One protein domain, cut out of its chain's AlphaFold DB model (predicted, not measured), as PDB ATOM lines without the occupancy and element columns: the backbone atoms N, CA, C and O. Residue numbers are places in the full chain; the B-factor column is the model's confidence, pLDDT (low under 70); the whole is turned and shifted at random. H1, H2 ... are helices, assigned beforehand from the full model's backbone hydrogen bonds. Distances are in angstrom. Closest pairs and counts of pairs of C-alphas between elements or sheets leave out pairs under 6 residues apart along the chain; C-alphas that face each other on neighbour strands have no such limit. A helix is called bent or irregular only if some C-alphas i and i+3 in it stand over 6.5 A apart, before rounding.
ATOM      1  N   ALA A  18     130.176 164.786 177.352       71.50
ATOM      2  CA  ALA A  18     129.603 164.647 176.014       71.50
ATOM      3  C   ALA A  18     130.018 165.746 175.011       71.50
ATOM      4  O   ALA A  18     129.904 165.523 173.811       71.50
ATOM      5  N   THR A  19     130.490 166.905 175.477       79.94
ATOM      6  CA  THR A  19     130.905 168.042 174.628       79.94
ATOM      7  C   THR A  19     132.398 168.057 174.317       79.94
ATOM      8  O   THR A  19     132.848 168.841 173.483       79.94
ATOM      9  N   LEU A  20     133.179 167.199 174.980       83.94
ATOM     10  CA  LEU A  20     134.620 167.155 174.790       83.94
ATOM     11  C   LEU A  20     134.982 166.467 173.469       83.94
ATOM     12  O   LEU A  20     134.342 165.480 173.091       83.94
ATOM     13  N   PRO A  21     136.038 166.938 172.784       86.62
ATOM     14  CA  PRO A  21     136.540 166.265 171.599       86.62
ATOM     15  C   PRO A  21     137.105 164.887 171.971       86.62
ATOM     16  O   PRO A  21     137.629 164.681 173.069       86.62
ATOM     17  N   GLU A  22     137.024 163.937 171.041       84.38
ATOM     18  CA  GLU A  22     137.439 162.546 171.266       84.38
ATOM     19  C   GLU A  22     138.881 162.390 171.794       84.38
ATOM     20  O   GLU A  22     139.060 161.635 172.753       84.38
ATOM     21  N   PRO A  23     139.890 163.143 171.309       85.44
ATOM     22  CA  PRO A  23     141.240 163.090 171.875       85.44
ATOM     23  C   PRO A  23     141.300 163.473 173.360       85.44
ATOM     24  O   PRO A  23     142.017 162.847 174.139       85.44
ATOM     25  N   ALA A  24     140.504 164.460 173.787       86.81
ATOM     26  CA  ALA A  24     140.445 164.858 175.192       86.81
ATOM     27  C   ALA A  24     139.807 163.758 176.053       86.81
ATOM     28  O   ALA A  24     140.292 163.461 177.143       86.81
ATOM     29  N   LEU A  25     138.755 163.110 175.549       88.88
ATOM     30  CA  LEU A  25     138.124 161.967 176.216       88.88
ATOM     31  C   LEU A  25     139.067 160.771 176.340       88.88
ATOM     32  O   LEU A  25     139.123 160.141 177.396       88.88
ATOM     33  N   HIS A  26     139.827 160.487 175.285       88.31
ATOM     34  CA  HIS A  26     140.841 159.442 175.288       88.31
ATOM     35  C   HIS A  26     141.919 159.726 176.337       88.31
ATOM     36  O   HIS A  26     142.237 158.860 177.149       88.31
ATOM     37  N   MET A  27     142.416 160.963 176.396       88.62
ATOM     38  CA  MET A  27     143.402 161.366 177.397       88.62
ATOM     39  C   MET A  27     142.867 161.216 178.828       88.62
ATOM     40  O   MET A  27     143.576 160.725 179.703       88.62
ATOM     41  N   LEU A  28     141.600 161.559 179.081       89.75
ATOM     42  CA  LEU A  28     140.980 161.342 180.393       89.75
ATOM     43  C   LEU A  28     140.932 159.853 180.774       89.75
ATOM     44  O   LEU A  28     141.153 159.518 181.936       89.75
ATOM     45  N   LEU A  29     140.702 158.953 179.816       91.50
ATOM     46  CA  LEU A  29     140.767 157.510 180.064       91.50
ATOM     47  C   LEU A  29     142.193 157.024 180.330       91.50
ATOM     48  O   LEU A  29     142.372 156.192 181.215       91.50
ATOM     49  N   VAL A  30     143.196 157.565 179.635       92.31
ATOM     50  CA  VAL A  30     144.613 157.284 179.925       92.31
ATOM     51  C   VAL A  30     144.963 157.701 181.354       92.31
ATOM     52  O   VAL A  30     145.582 156.937 182.094       92.31
ATOM     53  N   LEU A  31     144.512 158.882 181.788       90.25
ATOM     54  CA  LEU A  31     144.697 159.329 183.171       90.25
ATOM     55  C   LEU A  31     144.041 158.370 184.170       90.25
ATOM     56  O   LEU A  31     144.631 158.057 185.204       90.25
ATOM     57  N   GLU A  32     142.838 157.875 183.881       91.38
ATOM     58  CA  GLU A  32     142.186 156.875 184.733       91.38
ATOM     59  C   GLU A  32     142.905 155.524 184.727       91.38
ATOM     60  O   GLU A  32     143.020 154.906 185.789       91.38
ATOM     61  N   TRP A  33     143.447 155.086 183.587       93.75
ATOM     62  CA  TRP A  33     144.290 153.892 183.529       93.75
ATOM     63  C   TRP A  33     145.493 154.035 184.447       93.75
ATOM     64  O   TRP A  33     145.718 153.183 185.298       93.75
ATOM     65  N   LEU A  34     146.221 155.144 184.347       92.69
ATOM     66  CA  LEU A  34     147.409 155.378 185.157       92.69
ATOM     67  C   LEU A  34     147.069 155.480 186.661       92.69
ATOM     68  O   LEU A  34     147.818 154.970 187.494       92.69
ATOM     69  N   LYS A  35     145.914 156.057 187.035       91.62
ATOM     70  CA  LYS A  35     145.411 156.032 188.429       91.62
ATOM     71  C   LYS A  35     145.101 154.619 188.914       91.62
ATOM     72  O   LYS A  35     145.291 154.331 190.096       91.62
ATOM     73  N   CYS A  36     144.567 153.768 188.044       94.06
ATOM     74  CA  CYS A  36     144.323 152.361 188.349       94.06
ATOM     75  C   CYS A  36     145.647 151.596 188.459       94.06
ATOM     76  O   CYS A  36     145.832 150.825 189.396       94.06
ATOM     77  N   PHE A  37     146.597 151.875 187.570       94.62
ATOM     78  CA  PHE A  37     147.904 151.236 187.533       94.62
ATOM     79  C   PHE A  37     148.730 151.552 188.784       94.62
ATOM     80  O   PHE A  37     149.280 150.649 189.409       94.62
ATOM     81  N   GLN A  38     148.696 152.800 189.260       92.56
ATOM     82  CA  GLN A  38     149.312 153.195 190.532       92.56
ATOM     83  C   GLN A  38     148.702 152.479 191.759       92.56
ATOM     84  O   GLN A  38     149.313 152.463 192.828       92.56
ATOM     85  N   GLN A  39     147.516 151.878 191.627       92.50
ATOM     86  CA  GLN A  39     146.848 151.105 192.682       92.50
ATOM     87  C   GLN A  39     147.012 149.587 192.528       92.50
ATOM     88  O   GLN A  39     146.555 148.847 193.400       92.50
ATOM     89  N   ASN A  40     147.648 149.107 191.456       95.62
ATOM     90  CA  ASN A  40     147.813 147.680 191.211       95.62
ATOM     91  C   ASN A  40     148.813 147.068 192.213       95.62
ATOM     92  O   ASN A  40     149.969 147.488 192.295       95.62
ATOM     93  N   ALA A  41     148.349 146.092 192.997       95.12
ATOM     94  CA  ALA A  41     149.138 145.489 194.069       95.12
ATOM     95  C   ALA A  41     150.272 144.598 193.542       95.12
ATOM     96  O   ALA A  41     151.373 144.653 194.084       95.12
ATOM     97  N   ASP A  42     150.032 143.839 192.470       96.75
ATOM     98  CA  ASP A  42     151.033 142.941 191.883       96.75
ATOM     99  C   ASP A  42     152.188 143.740 191.270       96.75
ATOM    100  O   ASP A  42     153.361 143.444 191.514       96.75
ATOM    101  N   PHE A  43     151.874 144.827 190.555       97.56
ATOM    102  CA  PHE A  43     152.891 145.737 190.030       97.56
ATOM    103  C   PHE A  43     153.669 146.443 191.147       97.56
ATOM    104  O   PHE A  43     154.888 146.602 191.046       97.56
ATOM    105  N   LYS A  44     152.999 146.809 192.246       97.00
ATOM    106  CA  LYS A  44     153.671 147.369 193.422       97.00
ATOM    107  C   LYS A  44     154.647 146.371 194.036       97.00
ATOM    108  O   LYS A  44     155.802 146.729 194.264       97.00
ATOM    109  N   SER A  45     154.213 145.130 194.253       97.06
ATOM    110  CA  SER A  45     155.073 144.060 194.761       97.06
ATOM    111  C   SER A  45     156.274 143.821 193.849       97.06
ATOM    112  O   SER A  45     157.390 143.668 194.341       97.06
ATOM    113  N   TYR A  46     156.086 143.880 192.530       97.75
ATOM    114  CA  TYR A  46     157.184 143.783 191.568       97.75
ATOM    115  C   TYR A  46     158.170 144.952 191.668       97.75
ATOM    116  O   TYR A  46     159.385 144.755 191.685       97.75
ATOM    117  N   CYS A  47     157.664 146.179 191.787       97.06
ATOM    118  CA  CYS A  47     158.489 147.367 191.975       97.06
ATOM    119  C   CYS A  47     159.311 147.314 193.272       97.06
ATOM    120  O   CYS A  47     160.475 147.727 193.284       97.06
ATOM    121  N   ASP A  48     158.710 146.827 194.358       97.44
ATOM    122  CA  ASP A  48     159.377 146.650 195.647       97.44
ATOM    123  C   ASP A  48     160.433 145.531 195.567       97.44
ATOM    124  O   ASP A  48     161.556 145.719 196.043       97.44
ATOM    125  N   ALA A  49     160.139 144.422 194.880       97.19
ATOM    126  CA  ALA A  49     161.093 143.339 194.630       97.19
ATOM    127  C   ALA A  49     162.308 143.814 193.812       97.19
ATOM    128  O   ALA A  49     163.447 143.616 194.242       97.19
ATOM    129  N   LYS A  50     162.098 144.545 192.704       96.94
ATOM    130  CA  LYS A  50     163.194 145.132 191.904       96.94
ATOM    131  C   LYS A  50     164.047 146.106 192.710       96.94
ATOM    132  O   LYS A  50     165.264 146.126 192.550       96.94
ATOM    133  N   ARG A  51     163.437 146.912 193.585       96.00
ATOM    134  CA  ARG A  51     164.172 147.840 194.459       96.00
ATOM    135  C   ARG A  51     165.043 147.105 195.478       96.00
ATOM    136  O   ARG A  51     166.137 147.575 195.779       96.00
ATOM    137  N   ASN A  52     164.551 145.991 196.012       96.19
ATOM    138  CA  ASN A  52     165.229 145.220 197.053       96.19
ATOM    139  C   ASN A  52     166.202 144.165 196.501       96.19
ATOM    140  O   ASN A  52     166.908 143.541 197.289       96.19
ATOM    141  N   GLY A  53     166.255 143.967 195.178       95.81
ATOM    142  CA  GLY A  53     167.059 142.913 194.551       95.81
ATOM    143  C   GLY A  53     166.512 141.504 194.806       95.81
ATOM    144  O   GLY A  53     167.284 140.552 194.877       95.81
ATOM    145  N   ASP A  54     165.198 141.372 194.999       97.44
ATOM    146  CA  ASP A  54     164.528 140.082 195.185       97.44
ATOM    147  C   ASP A  54     164.200 139.452 193.822       97.44
ATOM    148  O   ASP A  54     163.106 139.618 193.267       97.44
ATOM    149  N   ASP A  55     165.191 138.759 193.263       96.44
ATOM    150  CA  ASP A  55     165.095 138.119 191.949       96.44
ATOM    151  C   ASP A  55     164.084 136.961 191.920       96.44
ATOM    152  O   ASP A  55     163.477 136.708 190.877       96.44
ATOM    153  N   GLU A  56     163.853 136.280 193.049       97.19
ATOM    154  CA  GLU A  56     162.902 135.165 193.142       97.19
ATOM    155  C   GLU A  56     161.463 135.667 192.995       97.19
ATOM    156  O   GLU A  56     160.713 135.168 192.147       97.19
ATOM    157  N   THR A  57     161.093 136.713 193.742       96.62
ATOM    158  CA  THR A  57     159.771 137.342 193.617       96.62
ATOM    159  C   THR A  57     159.578 137.968 192.236       96.62
ATOM    160  O   THR A  57     158.493 137.857 191.659       96.62
ATOM    161  N   CYS A  58     160.621 138.585 191.663       96.38
ATOM    162  CA  CYS A  58     160.556 139.114 190.297       96.38
ATOM    163  C   CYS A  58     160.256 138.005 189.282       96.38
ATOM    164  O   CYS A  58     159.314 138.141 188.506       96.38
ATOM    165  N   ALA A  59     161.002 136.899 189.322       96.44
ATOM    166  CA  ALA A  59     160.811 135.782 188.403       96.44
ATOM    167  C   ALA A  59     159.422 135.140 188.556       96.44
ATOM    168  O   ALA A  59     158.783 134.807 187.557       96.44
ATOM    169  N   ALA A  60     158.919 135.003 189.788       97.25
ATOM    170  CA  ALA A  60     157.575 134.487 190.040       97.25
ATOM    171  C   ALA A  60     156.487 135.394 189.439       97.25
ATOM    172  O   ALA A  60     155.566 134.908 188.781       97.25
ATOM    173  N   LEU A  61     156.601 136.715 189.608       96.44
ATOM    174  CA  LEU A  61     155.645 137.674 189.048       96.44
ATOM    175  C   LEU A  61     155.740 137.768 187.519       96.44
ATOM    176  O   LEU A  61     154.706 137.855 186.861       96.44
ATOM    177  N   GLU A  62     156.942 137.688 186.943       96.62
ATOM    178  CA  GLU A  62     157.162 137.647 185.488       96.62
ATOM    179  C   GLU A  62     156.547 136.388 184.843       96.62
ATOM    180  O   GLU A  62     156.051 136.453 183.719       96.62
ATOM    181  N   GLN A  63     156.499 135.257 185.559       95.38
ATOM    182  CA  GLN A  63     155.812 134.043 185.092       95.38
ATOM    183  C   GLN A  63     154.284 134.180 185.091       95.38
ATOM    184  O   GLN A  63     153.617 133.627 184.216       95.38
ATOM    185  N   VAL A  64     153.720 134.887 186.074       95.38
ATOM    186  CA  VAL A  64     152.264 135.070 186.207       95.38
ATOM    187  C   VAL A  64     151.757 136.182 185.286       95.38
ATOM    188  O   VAL A  64     150.687 136.058 184.686       95.38
ATOM    189  N   HIS A  65     152.525 137.262 185.146       94.69
ATOM    190  CA  HIS A  65     152.131 138.473 184.436       94.69
ATOM    191  C   HIS A  65     153.086 138.759 183.275       94.69
ATOM    192  O   HIS A  65     154.105 139.427 183.430       94.69
ATOM    193  N   ILE A  66     152.686 138.324 182.080       92.62
ATOM    194  CA  ILE A  66     153.501 138.350 180.851       92.62
ATOM    195  C   ILE A  66     154.111 139.736 180.553       92.62
ATOM    196  O   ILE A  66     155.220 139.820 180.038       92.62
ATOM    197  N   ARG A  67     153.407 140.828 180.885       93.19
ATOM    198  CA  ARG A  67     153.820 142.208 180.566       93.19
ATOM    199  C   ARG A  67     154.423 142.981 181.742       93.19
ATOM    200  O   ARG A  67     154.734 144.158 181.590       93.19
ATOM    201  N   ILE A  68     154.596 142.380 182.922       95.31
ATOM    202  CA  ILE A  68     154.990 143.140 184.124       95.31
ATOM    203  C   ILE A  68     156.388 143.766 184.009       95.31
ATOM    204  O   ILE A  68     156.593 144.912 184.413       95.31
ATOM    205  N   ALA A  69     157.334 143.054 183.392       95.31
ATOM    206  CA  ALA A  69     158.679 143.563 183.144       95.31
ATOM    207  C   ALA A  69     158.687 144.690 182.102       95.31
ATOM    208  O   ALA A  69     159.373 145.694 182.283       95.31
ATOM    209  N   GLU A  70     157.885 144.546 181.049       94.56
ATOM    210  CA  GLU A  70     157.678 145.561 180.013       94.56
ATOM    211  C   GLU A  70     157.076 146.847 180.599       94.56
ATOM    212  O   GLU A  70     157.581 147.940 180.354       94.56
ATOM    213  N   LEU A  71     156.055 146.719 181.447       95.12
ATOM    214  CA  LEU A  71     155.453 147.840 182.166       95.12
ATOM    215  C   LEU A  71     156.471 148.558 183.058       95.12
ATOM    216  O   LEU A  71     156.498 149.784 183.111       95.12
ATOM    217  N   TYR A  72     157.335 147.813 183.746       95.50
ATOM    218  CA  TYR A  72     158.392 148.418 184.553       95.50
ATOM    219  C   TYR A  72     159.458 149.111 183.702       95.50
ATOM    220  O   TYR A  72     159.991 150.134 184.119       95.50
ATOM    221  N   HIS A  73     159.759 148.596 182.511       94.38
ATOM    222  CA  HIS A  73     160.658 149.272 181.580       94.38
ATOM    223  C   HIS A  73     160.097 150.635 181.143       94.38
ATOM    224  O   HIS A  73     160.810 151.635 181.182       94.38
ATOM    225  N   ASP A  74     158.808 150.692 180.806       93.06
ATOM    226  CA  ASP A  74     158.168 151.917 180.320       93.06
ATOM    227  C   ASP A  74     157.937 152.953 181.432       93.06
ATOM    228  O   ASP A  74     158.177 154.157 181.264       93.06
ATOM    229  N   TRP A  75     157.450 152.486 182.583       92.94
ATOM    230  CA  TRP A  75     156.912 153.342 183.642       92.94
ATOM    231  C   TRP A  75     157.817 153.431 184.872       92.94
ATOM    232  O   TRP A  75     157.677 154.354 185.678       92.94
ATOM    233  N   GLY A  76     158.758 152.503 185.033       93.19
ATOM    234  CA  GLY A  76     159.530 152.358 186.261       93.19
ATOM    235  C   GLY A  76     158.625 152.140 187.473       93.19
ATOM    236  O   GLY A  76     157.535 151.574 187.387       93.19
ATOM    237  N   ASN A  77     159.068 152.629 188.629       92.94
ATOM    238  CA  ASN A  77     158.262 152.578 189.841       92.94
ATOM    239  C   ASN A  77     157.273 153.751 189.886       92.94
ATOM    240  O   ASN A  77     157.566 154.798 190.458       92.94
ATOM    241  N   ILE A  78     156.083 153.563 189.315       91.38
ATOM    242  CA  ILE A  78     155.017 154.580 189.302       91.38
ATOM    243  C   ILE A  78     154.501 154.933 190.714       91.38
ATOM    244  O   ILE A  78     153.958 156.016 190.932       91.38
ATOM    245  N   HIS A  79     154.693 154.062 191.708       90.81
ATOM    246  CA  HIS A  79     154.163 154.250 193.064       90.81
ATOM    247  C   HIS A  79     154.924 155.295 193.892       90.81
ATOM    248  O   HIS A  79     154.422 155.706 194.937       90.81
ATOM    249  N   ILE A  80     156.107 155.742 193.451       87.44
ATOM    250  CA  ILE A  80     156.820 156.861 194.099       87.44
ATOM    251  C   ILE A  80     156.344 158.229 193.613       87.44
ATOM    252  O   ILE A  80     156.711 159.244 194.203       87.44
ATOM    253  N   LEU A  81     155.589 158.270 192.512       84.25
ATOM    254  CA  LEU A  81     155.102 159.523 191.961       84.25
ATOM    255  C   LEU A  81     154.026 160.116 192.876       84.25
ATOM    256  O   LEU A  81     153.241 159.367 193.469       84.25
ATOM    257  N   PRO A  82     153.952 161.454 192.974       78.19
ATOM    258  CA  PRO A  82     152.860 162.096 193.682       78.19
ATOM    259  C   PRO A  82     151.514 161.740 193.028       78.19
ATOM    260  O   PRO A  82     151.470 161.380 191.844       78.19
ATOM    261  N   PRO A  83     150.402 161.870 193.767       71.62
ATOM    262  CA  PRO A  83     149.071 161.773 193.186       71.62
ATOM    263  C   PRO A  83     148.926 162.708 191.972       71.62
ATOM    264  O   PRO A  83     149.348 163.866 192.002       71.62
ATOM    265  N   MET A  84     148.315 162.211 190.890       68.81
ATOM    266  CA  MET A  84     148.193 162.919 189.598       68.81
ATOM    267  C   MET A  84     147.610 164.329 189.651       68.81
ATOM    268  O   MET A  84     147.797 165.119 188.733       68.81
ATOM    269  N   ASN A  85     146.848 164.637 190.690       63.41
ATOM    270  CA  ASN A  85     146.151 165.900 190.872       63.41
ATOM    271  C   ASN A  85     147.022 166.998 191.506       63.41
ATOM    272  O   ASN A  85     146.503 168.089 191.730       63.41
ATOM    273  N   GLU A  86     148.300 166.739 191.813       54.97
ATOM    274  CA  GLU A  86     149.061 167.599 192.736       54.97
ATOM    275  C   GLU A  86     150.331 168.263 192.168       54.97
ATOM    276  O   GLU A  86     150.915 169.086 192.870       54.97
ATOM    277  N   SER A  87     150.784 168.014 190.923       58.88
ATOM    278  CA  SER A  87     151.973 168.742 190.416       58.88
ATOM    279  C   SER A  87     152.190 168.763 188.894       58.88
ATOM    280  O   SER A  87     151.950 167.776 188.201       58.88
ATOM    281  N   ASN A  88     152.796 169.854 188.397       66.44
ATOM    282  CA  ASN A  88     153.367 169.955 187.040       66.44
ATOM    283  C   ASN A  88     154.416 168.862 186.747       66.44
ATOM    284  O   ASN A  88     154.634 168.505 185.593       66.44
ATOM    285  N   ASN A  89     155.036 168.293 187.787       72.12
ATOM    286  CA  ASN A  89     156.021 167.218 187.650       72.12
ATOM    287  C   ASN A  89     155.411 165.948 187.049       72.12
ATOM    288  O   ASN A  89     156.122 165.176 186.410       72.12
ATOM    289  N   TRP A  90     154.106 165.736 187.239       79.00
ATOM    290  CA  TRP A  90     153.424 164.578 186.682       79.00
ATOM    291  C   TRP A  90     153.328 164.652 185.152       79.00
ATOM    292  O   TRP A  90     153.666 163.688 184.468       79.00
ATOM    293  N   TRP A  91     152.953 165.816 184.609       81.44
ATOM    294  CA  TRP A  91     152.886 166.017 183.159       81.44
ATOM    295  C   TRP A  91     154.257 165.893 182.501       81.44
ATOM    296  O   TRP A  91     154.366 165.184 181.508       81.44
ATOM    297  N   ASN A  92     155.309 166.450 183.106       84.31
ATOM    298  CA  ASN A  92     156.682 166.298 182.605       84.31
ATOM    299  C   ASN A  92     157.140 164.828 182.559       84.31
ATOM    300  O   ASN A  92     157.969 164.448 181.736       84.31
ATOM    301  N   TRP A  93     156.626 163.988 183.463       86.38
ATOM    302  CA  TRP A  93     156.907 162.555 183.460       86.38
ATOM    303  C   TRP A  93     156.076 161.802 182.408       86.38
ATOM    304  O   TRP A  93     156.583 160.872 181.777       86.38
ATOM    305  N   PHE A  94     154.821 162.191 182.194       88.06
ATOM    306  CA  PHE A  94     153.913 161.495 181.282       88.06
ATOM    307  C   PHE A  94     154.056 161.912 179.811       88.06
ATOM    308  O   PHE A  94     153.992 161.047 178.943       88.06
ATOM    309  N   GLU A  95     154.276 163.195 179.516       85.62
ATOM    310  CA  GLU A  95     154.415 163.748 178.158       85.62
ATOM    311  C   GLU A  95     155.323 162.916 177.232       85.62
ATOM    312  O   GLU A  95     154.831 162.469 176.193       85.62
ATOM    313  N   PRO A  96     156.573 162.565 177.604       87.12
ATOM    314  CA  PRO A  96     157.439 161.765 176.732       87.12
ATOM    315  C   PRO A  96     156.929 160.335 176.487       87.12
ATOM    316  O   PRO A  96     157.437 159.647 175.609       87.12
ATOM    317  N   ARG A  97     155.933 159.868 177.250       90.06
ATOM    318  CA  ARG A  97     155.350 158.518 177.194       90.06
ATOM    319  C   ARG A  97     153.951 158.494 176.572       90.06
ATOM    320  O   ARG A  97     153.347 157.428 176.491       90.06
ATOM    321  N   GLN A  98     153.425 159.633 176.115       86.25
ATOM    322  CA  GLN A  98     152.091 159.713 175.500       86.25
ATOM    323  C   GLN A  98     151.945 158.804 174.276       86.25
ATOM    324  O   GLN A  98     150.888 158.202 174.077       86.25
ATOM    325  N   HIS A  99     153.032 158.645 173.518       84.12
ATOM    326  CA  HIS A  99     153.102 157.789 172.336       84.12
ATOM    327  C   HIS A  99     152.767 156.311 172.622       84.12
ATOM    328  O   HIS A  99     152.411 155.567 171.714       84.12
ATOM    329  N   LEU A 100     152.840 155.874 173.886       89.75
ATOM    330  CA  LEU A 100     152.488 154.508 174.282       89.75
ATOM    331  C   LEU A 100     150.971 154.244 174.233       89.75
ATOM    332  O   LEU A 100     150.565 153.084 174.195       89.75
ATOM    333  N   PHE A 101     150.141 155.294 174.225       88.50
ATOM    334  CA  PHE A 101     148.673 155.201 174.171       88.50
ATOM    335  C   PHE A 101     148.065 155.752 172.887       88.50
ATOM    336  O   PHE A 101     146.936 155.404 172.546       88.50
ATOM    337  N   GLU A 157     146.248 149.657 175.119       87.62
ATOM    338  CA  GLU A 157     144.961 149.780 174.455       87.62
ATOM    339  C   GLU A 157     143.933 150.435 175.372       87.62
ATOM    340  O   GLU A 157     143.481 149.844 176.360       87.62
ATOM    341  N   ILE A 158     143.514 151.646 175.005       88.75
ATOM    342  CA  ILE A 158     142.368 152.316 175.612       88.75
ATOM    343  C   ILE A 158     141.135 152.057 174.749       88.75
ATOM    344  O   ILE A 158     140.993 152.550 173.632       88.75
ATOM    345  N   GLN A 159     140.231 151.248 175.276       84.06
ATOM    346  CA  GLN A 159     139.044 150.770 174.597       84.06
ATOM    347  C   GLN A 159     137.773 151.419 175.160       84.06
ATOM    348  O   GLN A 159     137.745 152.050 176.217       84.06
ATOM    349  N   ARG A 160     136.670 151.230 174.438       86.31
ATOM    350  CA  ARG A 160     135.319 151.533 174.923       86.31
ATOM    351  C   ARG A 160     134.722 150.272 175.533       86.31
ATOM    352  O   ARG A 160     134.977 149.166 175.053       86.31
ATOM    353  N   VAL A 161     133.872 150.417 176.546       84.44
ATOM    354  CA  VAL A 161     133.046 149.286 176.986       84.44
ATOM    355  C   VAL A 161     132.100 148.917 175.843       84.44
ATOM    356  O   VAL A 161     131.526 149.783 175.181       84.44
ATOM    357  N   LYS A 162     131.946 147.617 175.574       82.69
ATOM    358  CA  LYS A 162     131.149 147.135 174.440       82.69
ATOM    359  C   LYS A 162     129.717 147.682 174.503       82.69
ATOM    360  O   LYS A 162     128.985 147.390 175.444       82.69
ATOM    361  N   GLY A 163     129.315 148.398 173.454       82.94
ATOM    362  CA  GLY A 163     127.982 148.997 173.335       82.94
ATOM    363  C   GLY A 163     127.840 150.380 173.978       82.94
ATOM    364  O   GLY A 163     126.750 150.939 173.924       82.94
ATOM    365  N   GLU A 164     128.909 150.940 174.549       87.25
ATOM    366  CA  GLU A 164     128.927 152.285 175.129       87.25
ATOM    367  C   GLU A 164     129.673 153.281 174.218       87.25
ATOM    368  O   GLU A 164     130.590 152.924 173.469       87.25
ATOM    369  N   SER A 165     129.279 154.556 174.286       88.31
ATOM    370  CA  SER A 165     130.070 155.656 173.728       88.31
ATOM    371  C   SER A 165     131.285 155.949 174.622       88.31
ATOM    372  O   SER A 165     131.300 155.586 175.798       88.31
ATOM    373  N   LEU A 166     132.307 156.635 174.095       86.38
ATOM    374  CA  LEU A 166     133.480 157.021 174.892       86.38
ATOM    375  C   LEU A 166     133.107 157.906 176.108       86.38
ATOM    376  O   LEU A 166     133.571 157.606 177.212       86.38
ATOM    377  N   PRO A 167     132.218 158.921 175.974       88.50
ATOM    378  CA  PRO A 167     131.693 159.654 177.126       88.50
ATOM    379  C   PRO A 167     131.009 158.772 178.174       88.50
ATOM    380  O   PRO A 167     131.199 158.988 179.372       88.50
ATOM    381  N   ASP A 168     130.214 157.787 177.749       87.12
ATOM    382  CA  ASP A 168     129.482 156.911 178.672       87.12
ATOM    383  C   ASP A 168     130.423 155.963 179.414       87.12
ATOM    384  O   ASP A 168     130.298 155.808 180.633       87.12
ATOM    385  N   THR A 169     131.428 155.424 178.716       89.38
ATOM    386  CA  THR A 169     132.508 154.646 179.330       89.38
ATOM    387  C   THR A 169     133.242 155.465 180.392       89.38
ATOM    388  O   THR A 169     133.436 154.985 181.513       89.38
ATOM    389  N   LEU A 170     133.586 156.724 180.105       89.38
ATOM    390  CA  LEU A 170     134.258 157.586 181.079       89.38
ATOM    391  C   LEU A 170     133.364 157.897 182.292       89.38
ATOM    392  O   LEU A 170     133.805 157.763 183.435       89.38
ATOM    393  N   LYS A 171     132.081 158.229 182.074       87.00
ATOM    394  CA  LYS A 171     131.102 158.431 183.162       87.00
ATOM    395  C   LYS A 171     130.982 157.193 184.047       87.00
ATOM    396  O   LYS A 171     130.951 157.305 185.275       87.00
ATOM    397  N   ARG A 172     130.928 156.006 183.442       87.88
ATOM    398  CA  ARG A 172     130.882 154.731 184.161       87.88
ATOM    399  C   ARG A 172     132.126 154.534 185.024       87.88
ATOM    400  O   ARG A 172     131.981 154.189 186.194       87.88
ATOM    401  N   ILE A 173     133.319 154.781 184.481       90.50
ATOM    402  CA  ILE A 173     134.585 154.668 185.221       90.50
ATOM    403  C   ILE A 173     134.620 155.653 186.391       90.50
ATOM    404  O   ILE A 173     134.954 155.250 187.501       90.50
ATOM    405  N   TYR A 174     134.197 156.905 186.208       88.75
ATOM    406  CA  TYR A 174     134.151 157.890 187.296       88.75
ATOM    407  C   TYR A 174     133.176 157.507 188.417       88.75
ATOM    408  O   TYR A 174     133.513 157.636 189.600       88.75
ATOM    409  N   ARG A 175     131.998 156.969 188.076       87.56
ATOM    410  CA  ARG A 175     131.056 156.408 189.062       87.56
ATOM    411  C   ARG A 175     131.674 155.216 189.796       87.56
ATOM    412  O   ARG A 175     131.583 155.120 191.018       87.56
ATOM    413  N   ALA A 176     132.343 154.331 189.062       90.25
ATOM    414  CA  ALA A 176     133.008 153.154 189.608       90.25
ATOM    415  C   ALA A 176     134.151 153.527 190.569       90.25
ATOM    416  O   ALA A 176     134.189 153.038 191.700       90.25
ATOM    417  N   ARG A 177     135.001 154.480 190.172       89.19
ATOM    418  CA  ARG A 177     136.066 155.066 190.997       89.19
ATOM    419  C   ARG A 177     135.523 155.642 192.289       89.19
ATOM    420  O   ARG A 177     136.061 155.404 193.362       89.19
ATOM    421  N   THR A 178     134.447 156.407 192.183       86.44
ATOM    422  CA  THR A 178     133.794 157.039 193.328       86.44
ATOM    423  C   THR A 178     133.353 156.003 194.360       86.44
ATOM    424  O   THR A 178     133.686 156.131 195.537       86.44
ATOM    425  N   VAL A 179     132.666 154.943 193.923       87.00
ATOM    426  CA  VAL A 179     132.257 153.838 194.805       87.00
ATOM    427  C   VAL A 179     133.465 153.157 195.443       87.00
ATOM    428  O   VAL A 179     133.450 152.860 196.638       87.00
ATOM    429  N   TYR A 180     134.514 152.917 194.659       87.38
ATOM    430  CA  TYR A 180     135.743 152.308 195.149       87.38
ATOM    431  C   TYR A 180     136.410 153.165 196.243       87.38
ATOM    432  O   TYR A 180     136.738 152.662 197.317       87.38
ATOM    433  N   LEU A 181     136.526 154.479 196.030       84.69
ATOM    434  CA  LEU A 181     137.092 155.407 197.014       84.69
ATOM    435  C   LEU A 181     136.253 155.498 198.294       84.69
ATOM    436  O   LEU A 181     136.818 155.550 199.384       84.69
ATOM    437  N   MET A 182     134.920 155.468 198.194       83.69
ATOM    438  CA  MET A 182     134.053 155.407 199.381       83.69
ATOM    439  C   MET A 182     134.366 154.195 200.253       83.69
ATOM    440  O   MET A 182     134.368 154.306 201.478       83.69
ATOM    441  N   GLN A 183     134.612 153.039 199.632       82.88
ATOM    442  CA  GLN A 183     134.968 151.828 200.362       82.88
ATOM    443  C   GLN A 183     136.318 151.992 201.065       82.88
ATOM    444  O   GLN A 183     136.426 151.675 202.252       82.88
ATOM    445  N   ALA A 184     137.316 152.517 200.348       77.38
ATOM    446  CA  ALA A 184     138.661 152.730 200.872       77.38
ATOM    447  C   ALA A 184     138.670 153.694 202.073       77.38
ATOM    448  O   ALA A 184     139.268 153.387 203.101       77.38
ATOM    449  N   VAL A 185     137.944 154.816 201.990       76.62
ATOM    450  CA  VAL A 185     137.860 155.820 203.071       76.62
ATOM    451  C   VAL A 185     137.159 155.276 204.317       76.62
ATOM    452  O   VAL A 185     137.495 155.654 205.436       76.62
ATOM    453  N   GLN A 186     136.185 154.382 204.149       71.62
ATOM    454  CA  GLN A 186     135.472 153.787 205.279       71.62
ATOM    455  C   GLN A 186     136.246 152.633 205.945       71.62
ATOM    456  O   GLN A 186     135.710 152.028 206.874       71.62
ATOM    457  N   TYR A 187     137.467 152.316 205.483       61.69
ATOM    458  CA  TYR A 187     138.285 151.185 205.950       61.69
ATOM    459  C   TYR A 187     137.495 149.871 206.024       61.69
ATOM    460  O   TYR A 187     137.671 149.058 206.934       61.69
ATOM    461  N   VAL A 188     136.560 149.674 205.091       64.81
ATOM    462  CA  VAL A 188     135.677 148.510 205.124       64.81
ATOM    463  C   VAL A 188     136.388 147.335 204.477       64.81
ATOM    464  O   VAL A 188     136.649 147.356 203.273       64.81
ATOM    465  N   ASP A 189     136.648 146.301 205.278       60.09
ATOM    466  CA  ASP A 189     137.214 145.035 204.814       60.09
ATOM    467  C   ASP A 189     136.438 144.531 203.574       60.09
ATOM    468  O   ASP A 189     135.203 144.404 203.641       60.09
ATOM    469  N   PRO A 190     137.120 144.232 202.448       60.06
ATOM    470  CA  PRO A 190     136.520 143.613 201.265       60.06
ATOM    471  C   PRO A 190     135.646 142.385 201.566       60.06
ATOM    472  O   PRO A 190     134.645 142.158 200.872       60.06
ATOM    473  N   SER A 191     135.959 141.624 202.622       60.75
ATOM    474  CA  SER A 191     135.182 140.464 203.085       60.75
ATOM    475  C   SER A 191     133.759 140.838 203.532       60.75
ATOM    476  O   SER A 191     132.820 140.053 203.392       60.75
ATOM    477  N   THR A 192     133.554 142.085 203.963       63.22
ATOM    478  CA  THR A 192     132.255 142.634 204.383       63.22
ATOM    479  C   THR A 192     131.530 143.392 203.260       63.22
ATOM    480  O   THR A 192     130.540 144.086 203.511       63.22
ATOM    481  N   SER A 193     131.969 143.231 202.006       61.66
ATOM    482  CA  SER A 193     131.492 143.948 200.805       61.66
ATOM    483  C   SER A 193     129.971 144.005 200.624       61.66
ATOM    484  O   SER A 193     129.444 145.055 200.262       61.66
ATOM    485  N   LYS A 194     129.226 142.934 200.930       67.00
ATOM    486  CA  LYS A 194     127.748 142.963 200.868       67.00
ATOM    487  C   LYS A 194     127.143 143.983 201.839       67.00
ATOM    488  O   LYS A 194     126.171 144.657 201.498       67.00
ATOM    489  N   SER A 195     127.737 144.126 203.026       74.19
ATOM    490  CA  SER A 195     127.331 145.135 204.010       74.19
ATOM    491  C   SER A 195     127.707 146.549 203.561       74.19
ATOM    492  O   SER A 195     126.975 147.493 203.851       74.19
ATOM    493  N   PHE A 196     128.822 146.708 202.837       83.44
ATOM    494  CA  PHE A 196     129.219 147.991 202.262       83.44
ATOM    495  C   PHE A 196     128.228 148.436 201.193       83.44
ATOM    496  O   PHE A 196     127.639 149.499 201.339       83.44
ATOM    497  N   SER A 197     127.988 147.619 200.164       84.00
ATOM    498  CA  SER A 197     127.155 148.020 199.026       84.00
ATOM    499  C   SER A 197     125.733 148.378 199.458       84.00
ATOM    500  O   SER A 197     125.160 149.333 198.944       84.00
ATOM    501  N   SER A 198     125.187 147.667 200.451       81.06
ATOM    502  CA  SER A 198     123.875 147.983 201.024       81.06
ATOM    503  C   SER A 198     123.880 149.298 201.811       81.06
ATOM    504  O   SER A 198     122.984 150.122 201.625       81.06
ATOM    505  N   ARG A 199     124.907 149.545 202.641       80.12
ATOM    506  CA  ARG A 199     125.070 150.821 203.361       80.12
ATOM    507  C   ARG A 199     125.279 151.991 202.403       80.12
ATOM    508  O   ARG A 199     124.617 153.010 202.552       80.12
ATOM    509  N   ALA A 200     126.153 151.835 201.413       81.56
ATOM    510  CA  ALA A 200     126.448 152.843 200.403       81.56
ATOM    511  C   ALA A 200     125.215 153.159 199.549       81.56
ATOM    512  O   ALA A 200     124.874 154.328 199.409       81.56
ATOM    513  N   ALA A 201     124.488 152.144 199.066       80.94
ATOM    514  CA  ALA A 201     123.220 152.345 198.365       80.94
ATOM    515  C   ALA A 201     122.206 153.088 199.244       80.94
ATOM    516  O   ALA A 201     121.600 154.057 198.798       80.94
ATOM    517  N   GLY A 202     122.082 152.695 200.516       75.00
ATOM    518  CA  GLY A 202     121.257 153.406 201.487       75.00
ATOM    519  C   GLY A 202     121.654 154.878 201.632       75.00
ATOM    520  O   GLY A 202     120.783 155.735 201.579       75.00
ATOM    521  N   SER A 203     122.943 155.187 201.774       77.50
ATOM    522  CA  SER A 203     123.439 156.562 201.929       77.50
ATOM    523  C   SER A 203     123.278 157.413 200.666       77.50
ATOM    524  O   SER A 203     122.846 158.559 200.764       77.50
ATOM    525  N   VAL A 204     123.581 156.865 199.485       76.81
ATOM    526  CA  VAL A 204     123.466 157.563 198.190       76.81
ATOM    527  C   VAL A 204     122.011 157.886 197.871       76.81
ATOM    528  O   VAL A 204     121.703 158.989 197.434       76.81
ATOM    529  N   VAL A 205     121.099 156.952 198.134       73.62
ATOM    530  CA  VAL A 205     119.662 157.198 197.980       73.62
ATOM    531  C   VAL A 205     119.179 158.212 199.035       73.62
ATOM    532  O   VAL A 205     118.233 158.946 198.770       73.62
ATOM    533  N   LYS A 206     119.839 158.296 200.212       70.69
ATOM    534  CA  LYS A 206     119.448 159.160 201.359       70.69
ATOM    535  C   LYS A 206     119.785 160.618 201.231       70.69
ATOM    536  O   LYS A 206     119.090 161.442 201.817       70.69
ATOM    537  N   SER A 207     120.817 160.929 200.475       73.50
ATOM    538  CA  SER A 207     121.252 162.298 200.288       73.50
ATOM    539  C   SER A 207     121.110 162.657 198.815       73.50
ATOM    540  O   SER A 207     121.862 162.130 197.991       73.50
ATOM    541  N   PRO A 208     120.174 163.556 198.462       70.56
ATOM    542  CA  PRO A 208     120.106 164.146 197.128       70.56
ATOM    543  C   PRO A 208     121.450 164.739 196.692       70.56
ATOM    544  O   PRO A 208     121.816 164.654 195.522       70.56
ATOM    545  N   GLU A 209     122.210 165.290 197.639       70.81
ATOM    546  CA  GLU A 209     123.549 165.824 197.421       70.81
ATOM    547  C   GLU A 209     124.524 164.711 197.045       70.81
ATOM    548  O   GLU A 209     125.198 164.837 196.032       70.81
ATOM    549  N   ALA A 210     124.569 163.602 197.790       68.50
ATOM    550  CA  ALA A 210     125.393 162.439 197.453       68.50
ATOM    551  C   ALA A 210     125.000 161.849 196.091       68.50
ATOM    552  O   ALA A 210     125.852 161.566 195.256       68.50
ATOM    553  N   ASN A 211     123.703 161.698 195.842       72.44
ATOM    554  CA  ASN A 211     123.169 161.160 194.598       72.44
ATOM    555  C   ASN A 211     123.634 161.959 193.370       72.44
ATOM    556  O   ASN A 211     124.137 161.379 192.404       72.44
ATOM    557  N   ARG A 212     123.535 163.293 193.461       72.31
ATOM    558  CA  ARG A 212     124.001 164.233 192.434       72.31
ATOM    559  C   ARG A 212     125.523 164.290 192.352       72.31
ATOM    560  O   ARG A 212     126.071 164.203 191.262       72.31
ATOM    561  N   LEU A 213     126.211 164.397 193.489       68.44
ATOM    562  CA  LEU A 213     127.673 164.506 193.566       68.44
ATOM    563  C   LEU A 213     128.363 163.305 192.917       68.44
ATOM    564  O   LEU A 213     129.375 163.454 192.238       68.44
ATOM    565  N   PHE A 214     127.810 162.114 193.116       67.19
ATOM    566  CA  PHE A 214     128.351 160.878 192.560       67.19
ATOM    567  C   PHE A 214     127.774 160.547 191.178       67.19
ATOM    568  O   PHE A 214     128.089 159.501 190.608       67.19
ATOM    569  N   GLY A 215     126.950 161.451 190.636       68.06
ATOM    570  CA  GLY A 215     126.381 161.381 189.299       68.06
ATOM    571  C   GLY A 215     125.527 160.142 189.081       68.06
ATOM    572  O   GLY A 215     125.505 159.635 187.966       68.06
ATOM    573  N   PHE A 216     124.905 159.587 190.124       73.75
ATOM    574  CA  PHE A 216     124.026 158.426 189.982       73.75
ATOM    575  C   PHE A 216     122.692 158.805 189.353       73.75
ATOM    576  O   PHE A 216     122.135 158.008 188.598       73.75
ATOM    577  N   ASP A 217     122.206 160.008 189.668       69.81
ATOM    578  CA  ASP A 217     120.909 160.535 189.237       69.81
ATOM    579  C   ASP A 217     119.755 159.561 189.531       69.81
ATOM    580  O   ASP A 217     118.742 159.510 188.832       69.81
ATOM    581  N   TRP A 218     119.900 158.762 190.594       72.31
ATOM    582  CA  TRP A 218     118.869 157.876 191.121       72.31
ATOM    583  C   TRP A 218     117.873 158.716 191.898       72.31
ATOM    584  O   TRP A 218     117.792 158.644 193.125       72.31
ATOM    585  N   PHE A 219     117.159 159.588 191.200       63.12
ATOM    586  CA  PHE A 219     116.092 160.332 191.829       63.12
ATOM    587  C   PHE A 219     115.048 159.338 192.318       63.12
ATOM    588  O   PHE A 219     114.519 158.513 191.570       63.12
ATOM    589  N   ILE A 220     114.747 159.442 193.604       59.06
ATOM    590  CA  ILE A 220     113.524 158.914 194.172       59.06
ATOM    591  C   ILE A 220     112.382 159.656 193.455       59.06
ATOM    592  O   ILE A 220     112.061 160.796 193.779       59.06
ATOM    593  N   ASN A 221     111.841 159.064 192.388       51.16
ATOM    594  CA  ASN A 221     110.873 159.744 191.530       51.16
ATOM    595  C   ASN A 221     109.566 160.005 192.295       51.16
ATOM    596  O   ASN A 221     108.848 159.069 192.636       51.16
ATOM    597  N   GLY A 222     109.238 161.280 192.515       53.50
ATOM    598  CA  GLY A 222     107.953 161.730 193.055       53.50
ATOM    599  C   GLY A 222     107.859 161.778 194.586       53.50
ATOM    600  O   GLY A 222     108.524 161.035 195.307       53.50
ATOM    601  N   GLU A 223     106.966 162.640 195.090       55.94
ATOM    602  CA  GLU A 223     106.727 162.835 196.532       55.94
ATOM    603  C   GLU A 223     106.425 161.535 197.287       55.94
ATOM    604  O   GLU A 223     106.694 161.432 198.479       55.94
ATOM    605  N   VAL A 224     105.836 160.548 196.609       55.28
ATOM    606  CA  VAL A 224     105.456 159.262 197.203       55.28
ATOM    607  C   VAL A 224     106.687 158.438 197.543       55.28
ATOM    608  O   VAL A 224     106.789 157.938 198.660       55.28
ATOM    609  N   ASN A 225     107.644 158.340 196.622       60.41
ATOM    610  CA  ASN A 225     108.869 157.598 196.869       60.41
ATOM    611  C   ASN A 225     109.726 158.330 197.919       60.41
ATOM    612  O   ASN A 225     110.314 157.673 198.773       60.41
ATOM    613  N   GLN A 226     109.701 159.673 197.947       64.81
ATOM    614  CA  GLN A 226     110.368 160.469 198.987       64.81
ATOM    615  C   GLN A 226     109.724 160.260 200.368       64.81
ATOM    616  O   GLN A 226     110.420 160.009 201.343       64.81
ATOM    617  N   LYS A 227     108.389 160.250 200.465       60.97
ATOM    618  CA  LYS A 227     107.670 159.989 201.728       60.97
ATOM    619  C   LYS A 227     107.829 158.547 202.213       60.97
ATOM    620  O   LYS A 227     107.983 158.316 203.411       60.97
ATOM    621  N   LEU A 228     107.794 157.565 201.306       61.34
ATOM    622  CA  LEU A 228     108.084 156.164 201.633       61.34
ATOM    623  C   LEU A 228     109.506 156.027 202.159       61.34
ATOM    624  O   LEU A 228     109.753 155.271 203.093       61.34
ATOM    625  N   PHE A 229     110.424 156.795 201.603       63.00
ATOM    626  CA  PHE A 229     111.799 156.794 202.019       63.00
ATOM    627  C   PHE A 229     112.064 157.453 203.372       63.00
ATOM    628  O   PHE A 229     112.711 156.837 204.221       63.00
ATOM    629  N   ASP A 230     111.513 158.646 203.596       63.66
ATOM    630  CA  ASP A 230     111.601 159.368 204.869       63.66
ATOM    631  C   ASP A 230     110.978 158.537 206.011       63.66
ATOM    632  O   ASP A 230     111.414 158.602 207.158       63.66
ATOM    633  N   ALA A 231     110.007 157.676 205.685       65.75
ATOM    634  CA  ALA A 231     109.396 156.714 206.601       65.75
ATOM    635  C   ALA A 231     110.160 155.376 206.744       65.75
ATOM    636  O   ALA A 231     109.687 154.486 207.454       65.75
ATOM    637  N   GLY A 232     111.298 155.186 206.064       62.97
ATOM    638  CA  GLY A 232     112.078 153.939 206.078       62.97
ATOM    639  C   GLY A 232     111.429 152.759 205.336       62.97
ATOM    640  O   GLY A 232     111.791 151.610 205.573       62.97
ATOM    641  N   LYS A 233     110.466 153.030 204.451       64.19
ATOM    642  CA  LYS A 233     109.613 152.064 203.732       64.19
ATOM    643  C   LYS A 233     109.939 151.936 202.241       64.19
ATOM    644  O   LYS A 233     109.083 151.500 201.472       64.19
ATOM    645  N   LEU A 234     111.141 152.325 201.815       65.88
ATOM    646  CA  LEU A 234     111.548 152.154 200.418       65.88
ATOM    647  C   LEU A 234     111.448 150.657 200.057       65.88
ATOM    648  O   LEU A 234     111.910 149.827 200.853       65.88
ATOM    649  N   PRO A 235     110.807 150.280 198.931       63.47
ATOM    650  CA  PRO A 235     110.595 148.879 198.600       63.47
ATOM    651  C   PRO A 235     111.920 148.117 198.634       63.47
ATOM    652  O   PRO A 235     112.904 148.528 198.017       63.47
ATOM    653  N   SER A 236     111.956 146.994 199.359       66.94
ATOM    654  CA  SER A 236     113.197 146.221 199.531       66.94
ATOM    655  C   SER A 236     113.832 145.803 198.196       66.94
ATOM    656  O   SER A 236     115.039 145.593 198.128       66.94
ATOM    657  N   GLU A 237     113.034 145.706 197.131       68.81
ATOM    658  CA  GLU A 237     113.473 145.373 195.777       68.81
ATOM    659  C   GLU A 237     114.241 146.509 195.088       68.81
ATOM    660  O   GLU A 237     115.275 146.251 194.471       68.81
ATOM    661  N   GLU A 238     113.825 147.766 195.259       69.81
ATOM    662  CA  GLU A 238     114.549 148.921 194.708       69.81
ATOM    663  C   GLU A 238     115.906 149.090 195.397       69.81
ATOM    664  O   GLU A 238     116.936 149.228 194.735       69.81
ATOM    665  N   LEU A 239     115.949 148.961 196.729       76.56
ATOM    666  CA  LEU A 239     117.209 149.015 197.474       76.56
ATOM    667  C   LEU A 239     118.157 147.864 197.096       76.56
ATOM    668  O   LEU A 239     119.374 148.063 197.026       76.56
ATOM    669  N   LYS A 240     117.622 146.668 196.809       81.69
ATOM    670  CA  LYS A 240     118.407 145.541 196.274       81.69
ATOM    671  C   LYS A 240     119.002 145.870 194.905       81.69
ATOM    672  O   LYS A 240     120.165 145.541 194.675       81.69
ATOM    673  N   SER A 241     118.247 146.535 194.029       82.06
ATOM    674  CA  SER A 241     118.736 146.978 192.717       82.06
ATOM    675  C   SER A 241     119.912 147.951 192.856       82.06
ATOM    676  O   SER A 241     120.989 147.696 192.318       82.06
ATOM    677  N   TYR A 242     119.774 148.995 193.682       83.31
ATOM    678  CA  TYR A 242     120.864 149.947 193.940       83.31
ATOM    679  C   TYR A 242     122.085 149.285 194.580       83.31
ATOM    680  O   TYR A 242     123.215 149.523 194.157       83.31
ATOM    681  N   THR A 243     121.866 148.389 195.547       86.50
ATOM    682  CA  THR A 243     122.939 147.604 196.179       86.50
ATOM    683  C   THR A 243     123.721 146.799 195.141       86.50
ATOM    684  O   THR A 243     124.952 146.775 195.177       86.50
ATOM    685  N   LYS A 244     123.020 146.161 194.194       88.00
ATOM    686  CA  LYS A 244     123.644 145.412 193.100       88.00
ATOM    687  C   LYS A 244     124.445 146.334 192.182       88.00
ATOM    688  O   LYS A 244     125.571 145.998 191.834       88.00
ATOM    689  N   THR A 245     123.911 147.501 191.831       87.56
ATOM    690  CA  THR A 245     124.621 148.466 190.982       87.56
ATOM    691  C   THR A 245     125.897 148.985 191.644       87.56
ATOM    692  O   THR A 245     126.940 149.014 190.996       87.56
ATOM    693  N   ILE A 246     125.853 149.323 192.938       88.06
ATOM    694  CA  ILE A 246     127.043 149.718 193.707       88.06
ATOM    695  C   ILE A 246     128.084 148.592 193.725       88.06
ATOM    696  O   ILE A 246     129.259 148.840 193.453       88.06
ATOM    697  N   ASP A 247     127.675 147.346 193.987       89.38
ATOM    698  CA  ASP A 247     128.608 146.212 193.986       89.38
ATOM    699  C   ASP A 247     129.232 145.969 192.603       89.38
ATOM    700  O   ASP A 247     130.433 145.720 192.502       89.38
ATOM    701  N   ASN A 248     128.443 146.096 191.535       90.12
ATOM    702  CA  ASN A 248     128.925 145.958 190.164       90.12
ATOM    703  C   ASN A 248     129.927 147.056 189.797       90.12
ATOM    704  O   ASN A 248     130.959 146.765 189.201       90.12
ATOM    705  N   LEU A 249     129.660 148.308 190.174       90.19
ATOM    706  CA  LEU A 249     130.575 149.427 189.948       90.19
ATOM    707  C   LEU A 249     131.897 149.231 190.693       90.19
ATOM    708  O   LEU A 249     132.963 149.368 190.098       90.19
ATOM    709  N   ARG A 250     131.834 148.821 191.962       90.38
ATOM    710  CA  ARG A 250     133.011 148.478 192.770       90.38
ATOM    711  C   ARG A 250     133.860 147.395 192.100       90.38
ATOM    712  O   ARG A 250     135.056 147.587 191.902       90.38
ATOM    713  N   LYS A 251     133.238 146.270 191.727       90.19
ATOM    714  CA  LYS A 251     133.908 145.156 191.033       90.19
ATOM    715  C   LYS A 251     134.492 145.588 189.694       90.19
ATOM    716  O   LYS A 251     135.599 145.192 189.366       90.19
ATOM    717  N   SER A 252     133.763 146.415 188.947       91.19
ATOM    718  CA  SER A 252     134.220 146.948 187.666       91.19
ATOM    719  C   SER A 252     135.485 147.787 187.830       91.19
ATOM    720  O   SER A 252     136.392 147.643 187.020       91.19
ATOM    721  N   TYR A 253     135.571 148.636 188.861       93.19
ATOM    722  CA  TYR A 253     136.771 149.441 189.099       93.19
ATOM    723  C   TYR A 253     137.954 148.591 189.574       93.19
ATOM    724  O   TYR A 253     139.062 148.777 189.087       93.19
ATOM    725  N   GLN A 254     137.717 147.616 190.462       92.88
ATOM    726  CA  GLN A 254     138.761 146.665 190.864       92.88
ATOM    727  C   GLN A 254     139.307 145.901 189.654       92.88
ATOM    728  O   GLN A 254     140.511 145.845 189.460       92.88
ATOM    729  N   ALA A 255     138.428 145.403 188.783       92.19
ATOM    730  CA  ALA A 255     138.851 144.717 187.570       92.19
ATOM    731  C   ALA A 255     139.677 145.635 186.650       92.19
ATOM    732  O   ALA A 255     140.613 145.174 186.004       92.19
ATOM    733  N   CYS A 256     139.360 146.935 186.597       93.88
ATOM    734  CA  CYS A 256     140.177 147.908 185.873       93.88
ATOM    735  C   CYS A 256     141.583 148.050 186.476       93.88
ATOM    736  O   CYS A 256     142.539 148.133 185.711       93.88
ATOM    737  N   ILE A 257     141.716 148.050 187.808       94.62
ATOM    738  CA  ILE A 257     143.014 148.029 188.506       94.62
ATOM    739  C   ILE A 257     143.787 146.766 188.134       94.62
ATOM    740  O   ILE A 257     144.923 146.862 187.670       94.62
ATOM    741  N   ASP A 258     143.161 145.601 188.271       92.69
ATOM    742  CA  ASP A 258     143.802 144.305 188.043       92.69
ATOM    743  C   ASP A 258     144.275 144.169 186.583       92.69
ATOM    744  O   ASP A 258     145.402 143.757 186.324       92.69
ATOM    745  N   ASN A 259     143.462 144.615 185.618       91.38
ATOM    746  CA  ASN A 259     143.781 144.518 184.190       91.38
ATOM    747  C   ASN A 259     144.790 145.552 183.684       91.38
ATOM    748  O   ASN A 259     145.270 145.409 182.558       91.38
ATOM    749  N   THR A 260     145.159 146.563 184.477       93.19
ATOM    750  CA  THR A 260     146.201 147.511 184.047       93.19
ATOM    751  C   THR A 260     147.517 146.810 183.718       93.19
ATOM    752  O   THR A 260     148.169 147.182 182.747       93.19
ATOM    753  N   ILE A 261     147.840 145.718 184.420       92.94
ATOM    754  CA  ILE A 261     149.049 144.921 184.183       92.94
ATOM    755  C   ILE A 261     149.048 144.173 182.837       92.94
ATOM    756  O   ILE A 261     150.080 143.689 182.382       92.94
ATOM    757  N   LEU A 262     147.886 144.070 182.187       90.81
ATOM    758  CA  LEU A 262     147.737 143.500 180.845       90.81
ATOM    759  C   LEU A 262     147.847 144.571 179.753       90.81
ATOM    760  O   LEU A 262     147.887 144.236 178.569       90.81
ATOM    761  N   GLY A 263     147.889 145.850 180.137       87.94
ATOM    762  CA  GLY A 263     147.968 146.978 179.219       87.94
ATOM    763  C   GLY A 263     146.695 147.232 178.407       87.94
ATOM    764  O   GLY A 263     146.775 147.807 177.326       87.94
ATOM    765  N   VAL A 264     145.534 146.801 178.916       87.31
ATOM    766  CA  VAL A 264     144.214 146.997 178.291       87.31
ATOM    767  C   VAL A 264     143.276 147.681 179.281       87.31
ATOM    768  O   VAL A 264     143.201 147.277 180.445       87.31
ATOM    769  N   PHE A 265     142.532 148.696 178.833       89.50
ATOM    770  CA  PHE A 265     141.625 149.448 179.700       89.50
ATOM    771  C   PHE A 265     140.462 150.118 178.971       89.50
ATOM    772  O   PHE A 265     140.671 150.682 177.909       89.50
ATOM    773  N   PRO A 266     139.253 150.165 179.554       85.62
ATOM    774  CA  PRO A 266     138.835 149.460 180.761       85.62
ATOM    775  C   PRO A 266     138.619 147.970 180.468       85.62
ATOM    776  O   PRO A 266     138.802 147.489 179.350       85.62
TER     777      PRO A 266
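This is residues 18 to 101 and 157 to 266 of the 271 residues of an uncharacterized protein of Paraburkholderia lycopersici (UniProt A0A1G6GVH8). What shape is this? One long helix, H10, runs as a beam through the domain; H6 and H7 cross it, and H1, side by side with part of H6, meets it near its last residues. At that end the hairpin of H2 and H3 makes a small head with H4, with H5 close to H4, while H8 and H9 lie toward the end where H10 begins. What is it built of? The printed part has 194 residues with ten named helices, H1 to H10 along the chain, and no named strand: all helix. It is elongated, 62 by 40 by 32 A, and only just compact, close to loose, with a radius of gyration of the C-alphas of 19.6 A.

Where is the longest helix? H10, residues 236 to 262, runs 39.4 A from C-alpha 236 at (113.197, 146.221, 199.531) to C-alpha 262 at (147.737, 143.500, 180.845). Where are the others? H1, residues 22 to 37, begins at C-alpha 22 (137.439, 162.546, 171.266) and is 22.4 A long; H6, 166 to 185, is 28.5 A, H7, 190 to 206, 23.1 A, and H5, 88 to 100, 20.1 A. The shorter ones are H2, 41 to 52; H3, 55 to 64; H4, 68 to 75; H8, 208 to 213; and H9, 222 to 230. Which are irregular? H5 is, with C-alphas 96 and 99 7.3 A apart, and H7, with C-alphas 191 and 194 8.2 A apart and a kink of 37 degrees near residue 197. H10 is only just irregular: C-alphas 258 and 261 are 6.54 A apart.

What touches the hub, H10? Its residues 246 to 254 touch residues 172 to 180 of H6, about perpendicular at 81 degrees, closest C-alphas Ala 176 and Leu 249, 4.5 A; its residues 239 to 247 touch H7 at a steep tilt of 55 degrees, Ser 198 and Thr 243, 4.9 A. Its residues 256 to 261 touch residues 33 to 37 of H1, Cys 36 and Ile 257, 4.5 A, and its residues 261 to 262 only just touch H4, with 3 pairs of C-alphas within 8 A, the closest Ile 68 and Ile 261, 6.2 A. What lies beyond? H2 and H3 form a hairpin, closest C-alphas Tyr 46 and Cys 58, 5.9 A; H7 and H8 touch only at the corner, Val 204 and Asn 211, 5.1 A; H7 and H9 are near each other. How are the backbones? Every O i to N i+4 pair is within hydrogen-bond range in H1, H2, H3, H4, H6, H8 and H9, against 5 of 9 in H5, 11 of 13 in H7 and 21 of 23 in H10.

Where is the cut? Residues 102 to 156 are not printed, and C-alphas 101 and 157 are 6.6 A apart. Which link is long? That from H4 to H5, residues 76 to 87. Where is confidence low? Among the residues with pLDDT under 70 are 84 to 88, 187 to 194 and 219 to 238; the mean of the printed part is 83.0.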